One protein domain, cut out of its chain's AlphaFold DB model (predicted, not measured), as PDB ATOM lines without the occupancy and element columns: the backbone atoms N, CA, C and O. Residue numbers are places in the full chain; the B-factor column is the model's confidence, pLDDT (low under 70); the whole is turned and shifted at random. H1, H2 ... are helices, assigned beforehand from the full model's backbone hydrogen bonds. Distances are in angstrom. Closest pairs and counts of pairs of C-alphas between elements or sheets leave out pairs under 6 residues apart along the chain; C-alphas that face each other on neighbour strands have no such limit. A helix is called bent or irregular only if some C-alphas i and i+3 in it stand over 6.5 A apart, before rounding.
ATOM      1  N   ASP A 107     153.017 189.671 124.755       65.12
ATOM      2  CA  ASP A 107     154.337 189.027 124.780       65.12
ATOM      3  C   ASP A 107     154.540 188.219 126.076       65.12
ATOM      4  O   ASP A 107     154.900 187.043 126.027       65.12
ATOM      5  N   ALA A 108     154.205 188.800 127.236       67.25
ATOM      6  CA  ALA A 108     154.281 188.114 128.527       67.25
ATOM      7  C   ALA A 108     153.326 186.906 128.628       67.25
ATOM      8  O   ALA A 108     153.695 185.873 129.184       67.25
ATOM      9  N   ALA A 109     152.116 187.001 128.062       68.12
ATOM     10  CA  ALA A 109     151.170 185.882 128.023       68.12
ATOM     11  C   ALA A 109     151.634 184.757 127.077       68.12
ATOM     12  O   ALA A 109     151.409 183.576 127.353       68.12
ATOM     13  N   LEU A 110     152.316 185.108 125.981       71.56
ATOM     14  CA  LEU A 110     152.980 184.163 125.083       71.56
ATOM     15  C   LEU A 110     154.154 183.463 125.778       71.56
ATOM     16  O   LEU A 110     154.265 182.242 125.687       71.56
ATOM     17  N   GLU A 111     154.993 184.202 126.505       75.50
ATOM     18  CA  GLU A 111     156.131 183.647 127.246       75.50
ATOM     19  C   GLU A 111     155.677 182.729 128.398       75.50
ATOM     20  O   GLU A 111     156.210 181.626 128.552       75.50
ATOM     21  N   GLU A 112     154.625 183.094 129.141       74.50
ATOM     22  CA  GLU A 112     154.014 182.222 130.157       74.50
ATOM     23  C   GLU A 112     153.401 180.955 129.531       74.50
ATOM     24  O   GLU A 112     153.619 179.840 130.024       74.50
ATOM     25  N   HIS A 113     152.701 181.082 128.398       74.62
ATOM     26  CA  HIS A 113     152.184 179.931 127.655       74.62
ATOM     27  C   HIS A 113     153.317 179.004 127.175       74.62
ATOM     28  O   HIS A 113     153.236 177.786 127.360       74.62
ATOM     29  N   TRP A 114     154.411 179.554 126.638       76.19
ATOM     30  CA  TRP A 114     155.593 178.781 126.249       76.19
ATOM     31  C   TRP A 114     156.271 178.102 127.443       76.19
ATOM     32  O   TRP A 114     156.657 176.935 127.333       76.19
ATOM     33  N   ALA A 115     156.351 178.758 128.604       75.44
ATOM     34  CA  ALA A 115     156.856 178.147 129.831       75.44
ATOM     35  C   ALA A 115     155.993 176.947 130.270       75.44
ATOM     36  O   ALA A 115     156.533 175.898 130.637       75.44
ATOM     37  N   ILE A 116     154.663 177.047 130.173       76.94
ATOM     38  CA  ILE A 116     153.727 175.945 130.465       76.94
ATOM     39  C   ILE A 116     153.880 174.798 129.451       76.94
ATOM     40  O   ILE A 116     153.948 173.629 129.850       76.94
ATOM     41  N   VAL A 117     153.980 175.110 128.154       76.31
ATOM     42  CA  VAL A 117     154.194 174.126 127.078       76.31
ATOM     43  C   VAL A 117     155.518 173.386 127.272       76.31
ATOM     44  O   VAL A 117     155.527 172.155 127.291       76.31
ATOM     45  N   MET A 118     156.623 174.096 127.515       77.44
ATOM     46  CA  MET A 118     157.937 173.485 127.749       77.44
ATOM     47  C   MET A 118     157.979 172.669 129.047       77.44
ATOM     48  O   MET A 118     158.569 171.589 129.068       77.44
ATOM     49  N   LYS A 119     157.289 173.106 130.108       81.38
ATOM     50  CA  LYS A 119     157.160 172.351 131.368       81.38
ATOM     51  C   LYS A 119     156.350 171.056 131.214       81.38
ATOM     52  O   LYS A 119     156.572 170.118 131.979       81.38
ATOM     53  N   ARG A 120     155.452 170.967 130.222       77.81
ATOM     54  CA  ARG A 120     154.763 169.719 129.835       77.81
ATOM     55  C   ARG A 120     155.585 168.859 128.868       77.81
ATOM     56  O   ARG A 120     155.650 167.650 129.063       77.81
ATOM     57  N   LEU A 121     156.213 169.457 127.854       75.81
ATOM     58  CA  LEU A 121     156.969 168.731 126.825       75.81
ATOM     59  C   LEU A 121     158.343 168.237 127.301       75.81
ATOM     60  O   LEU A 121     158.810 167.217 126.801       75.81
ATOM     61  N   ALA A 122     158.975 168.902 128.271       79.50
ATOM     62  CA  ALA A 122     160.239 168.487 128.881       79.50
ATOM     63  C   ALA A 122     160.240 168.734 130.410       79.50
ATOM     64  O   ALA A 122     160.931 169.640 130.887       79.50
ATOM     65  N   PRO A 123     159.527 167.919 131.219       80.38
ATOM     66  CA  PRO A 123     159.357 168.162 132.661       80.38
ATOM     67  C   PRO A 123     160.649 168.178 133.498       80.38
ATOM     68  O   PRO A 123     160.642 168.677 134.619       80.38
ATOM     69  N   GLN A 124     161.758 167.640 132.974       83.81
ATOM     70  CA  GLN A 124     163.085 167.667 133.614       83.81
ATOM     71  C   GLN A 124     164.038 168.723 133.011       83.81
ATOM     72  O   GLN A 124     165.223 168.752 133.350       83.81
ATOM     73  N   GLY A 125     163.527 169.596 132.134       84.50
ATOM     74  CA  GLY A 125     164.282 170.608 131.393       84.50
ATOM     75  C   GLY A 125     164.843 170.089 130.064       84.50
ATOM     76  O   GLY A 125     165.313 168.955 129.975       84.50
ATOM     77  N   TYR A 126     164.831 170.943 129.032       87.12
ATOM     78  CA  TYR A 126     165.167 170.586 127.643       87.12
ATOM     79  C   TYR A 126     166.477 169.789 127.507       87.12
ATOM     80  O   TYR A 126     166.500 168.711 126.907       87.12
ATOM     81  N   ASN A 127     167.537 170.263 128.166       83.06
ATOM     82  CA  ASN A 127     168.885 169.686 128.119       83.06
ATOM     83  C   ASN A 127     169.015 168.311 128.811       83.06
ATOM     84  O   ASN A 127     170.067 167.683 128.708       83.06
ATOM     85  N   ARG A 128     167.981 167.844 129.530       81.00
ATOM     86  CA  ARG A 128     167.928 166.516 130.175       81.00
ATOM     87  C   ARG A 128     166.941 165.551 129.509       81.00
ATOM     88  O   ARG A 128     166.951 164.367 129.837       81.00
ATOM     89  N   SER A 129     166.109 166.023 128.579       85.00
ATOM     90  CA  SER A 129     165.220 165.160 127.788       85.00
ATOM     91  C   SER A 129     166.027 164.216 126.877       85.00
ATOM     92  O   SER A 129     167.056 164.628 126.339       85.00
ATOM     93  N   PRO A 130     165.564 162.979 126.622       87.31
ATOM     94  CA  PRO A 130     166.125 162.114 125.585       87.31
ATOM     95  C   PRO A 130     166.177 162.783 124.200       87.31
ATOM     96  O   PRO A 130     165.275 163.534 123.830       87.31
ATOM     97  N   LYS A 131     167.187 162.442 123.385       83.88
ATOM     98  CA  LYS A 131     167.429 163.068 122.065       83.88
ATOM     99  C   LYS A 131     166.234 163.032 121.102       83.88
ATOM    100  O   LYS A 131     166.051 163.957 120.318       83.88
ATOM    101  N   TRP A 132     165.402 161.988 121.154       90.81
ATOM    102  CA  TRP A 132     164.198 161.901 120.318       90.81
ATOM    103  C   TRP A 132     163.138 162.938 120.731       90.81
ATOM    104  O   TRP A 132     162.485 163.526 119.874       90.81
ATOM    105  N   GLN A 133     163.017 163.212 122.032       84.12
ATOM    106  CA  GLN A 133     162.098 164.196 122.604       84.12
ATOM    107  C   GLN A 133     162.594 165.623 122.326       84.12
ATOM    108  O   GLN A 133     161.798 166.481 121.953       84.12
ATOM    109  N   GLN A 134     163.914 165.843 122.388       89.00
ATOM    110  CA  GLN A 134     164.568 167.071 121.914       89.00
ATOM    111  C   GLN A 134     164.254 167.335 120.428       89.00
ATOM    112  O   GLN A 134     163.692 168.375 120.100       89.00
ATOM    113  N   SER A 135     164.466 166.347 119.547       86.75
ATOM    114  CA  SER A 135     164.183 166.463 118.103       86.75
ATOM    115  C   SER A 135     162.703 166.701 117.754       86.75
ATOM    116  O   SER A 135     162.402 167.250 116.691       86.75
ATOM    117  N   ILE A 136     161.761 166.287 118.610       81.00
ATOM    118  CA  ILE A 136     160.334 166.619 118.449       81.00
ATOM    119  C   ILE A 136     160.080 168.078 118.839       81.00
ATOM    120  O   ILE A 136     159.428 168.796 118.085       81.00
ATOM    121  N   ILE A 137     160.624 168.532 119.971       85.88
ATOM    122  CA  ILE A 137     160.485 169.919 120.444       85.88
ATOM    123  C   ILE A 137     161.126 170.902 119.449       85.88
ATOM    124  O   ILE A 137     160.484 171.879 119.075       85.88
ATOM    125  N   GLU A 138     162.322 170.609 118.930       88.44
ATOM    126  CA  GLU A 138     162.959 171.373 117.842       88.44
ATOM    127  C   GLU A 138     162.062 171.483 116.602       88.44
ATOM    128  O   GLU A 138     161.938 172.563 116.028       88.44
ATOM    129  N   ARG A 139     161.379 170.397 116.216       87.00
ATOM    130  CA  ARG A 139     160.442 170.403 115.082       87.00
ATOM    131  C   ARG A 139     159.209 171.267 115.337       87.00
ATOM    132  O   ARG A 139     158.773 171.955 114.424       87.00
ATOM    133  N   VAL A 140     158.669 171.240 116.557       82.44
ATOM    134  CA  VAL A 140     157.529 172.082 116.966       82.44
ATOM    135  C   VAL A 140     157.922 173.561 117.001       82.44
ATOM    136  O   VAL A 140     157.156 174.405 116.544       82.44
ATOM    137  N   ILE A 141     159.127 173.887 117.474       83.81
ATOM    138  CA  ILE A 141     159.654 175.258 117.431       83.81
ATOM    139  C   ILE A 141     159.836 175.705 115.972       83.81
ATOM    140  O   ILE A 141     159.368 176.777 115.599       83.81
ATOM    141  N   GLN A 142     160.430 174.869 115.112       80.62
ATOM    142  CA  GLN A 142     160.614 175.189 113.690       80.62
ATOM    143  C   GLN A 142     159.294 175.409 112.938       80.62
ATOM    144  O   GLN A 142     159.211 176.350 112.150       80.62
ATOM    145  N   THR A 143     158.256 174.596 113.166       77.19
ATOM    146  CA  THR A 143     156.956 174.793 112.496       77.19
ATOM    147  C   THR A 143     156.208 176.021 113.013       77.19
ATOM    148  O   THR A 143     155.555 176.701 112.223       77.19
ATOM    149  N   MET A 144     156.340 176.363 114.298       71.69
ATOM    150  CA  MET A 144     155.739 177.579 114.857       71.69
ATOM    151  C   MET A 144     156.462 178.851 114.388       71.69
ATOM    152  O   MET A 144     155.803 179.768 113.908       71.69
ATOM    153  N   SER A 145     157.801 178.889 114.397       74.94
ATOM    154  CA  SER A 145     158.571 180.034 113.873       74.94
ATOM    155  C   SER A 145     158.553 180.158 112.341       74.94
ATOM    156  O   SER A 145     158.953 181.193 111.805       74.94
ATOM    157  N   ALA A 146     158.107 179.128 111.612       69.50
ATOM    158  CA  ALA A 146     157.737 179.260 110.202       69.50
ATOM    159  C   ALA A 146     156.395 179.998 110.067       69.50
ATOM    160  O   ALA A 146     156.323 181.019 109.389       69.50
ATOM    161  N   ARG A 147     155.371 179.546 110.800       66.50
ATOM    162  CA  ARG A 147     154.029 180.145 110.809       66.50
ATOM    163  C   ARG A 147     154.028 181.619 111.231       66.50
ATOM    164  O   ARG A 147     153.382 182.441 110.593       66.50
ATOM    165  N   GLU A 148     154.807 181.965 112.250       64.06
ATOM    166  CA  GLU A 148     155.002 183.342 112.729       64.06
ATOM    167  C   GLU A 148     155.584 184.273 111.640       64.06
ATOM    168  O   GLU A 148     155.187 185.432 111.521       64.06
ATOM    169  N   LYS A 149     156.464 183.751 110.771       62.72
ATOM    170  CA  LYS A 149     157.024 184.491 109.624       62.72
ATOM    171  C   LYS A 149     156.048 184.663 108.460       62.72
ATOM    172  O   LYS A 149     156.222 185.604 107.682       62.72
TER     173      LYS A 149
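Overview. This is residues 107 to 149 of the 903 residues of the protein "Hypothetical protein" of Chrysotila carterae (UniProt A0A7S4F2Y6). Two helices, H2 and H1, stand like the arms of an open, narrow V or U, joined at one end by a looping link, residues 122 to 130. The arms run opposite ways and come nearest to each other towards the linked end, while residues 107 to 117 of H1 and residues 138 to 149 of H2 stick out with open space between them. The printed part has 43 residues with two named helices, H1 then H2 along the chain, and no named strand; its class is all helix. It is only just compact, close to loose, with a radius of gyration of the C-alphas of 11.0 A, and it spans 28 by 20 by 12 A.

Arrangement. The longest helix is H2, residues 131 to 149. H1, residues 107 to 121, is close to H2 but not clearly touching it, with 1 pair of C-alphas within 8 A. That closest pair is Leu 121 and Ile 137, whose C-alphas are 7.4 A apart. The helices run opposite ways at a shallow tilt of 25 degrees, and their centres are 14.2 A apart. In the backbone of H1 every O i to N i+4 pair is within hydrogen-bond range; in H2 it is 14 of 15. Neither helix is bent.

Along the chain. H2 measures 26.9 A from C-alpha 131 at (167.429, 163.068, 122.065) to C-alpha 149 at (157.024, 184.491, 109.624). H1 measures 20.6 A from its first to its last C-alpha and begins at C-alpha 107, at (154.337, 189.027, 124.780). In the link between them, residues 126 to 128 are a short helical run without a name.

Size, cuts and confidence. The two C-alphas farthest apart are those of Gln 124 and Lys 149, at 29.9 A. The first and last printed C-alphas, of Asp 107 and Lys 149, are 16.0 A apart. The printed part has no cut, and the link from H1 to H2, 9 residues, is short. The mean pLDDT of the printed part is 78.5; residues 107 to 109 and 146 to 149 are under 70.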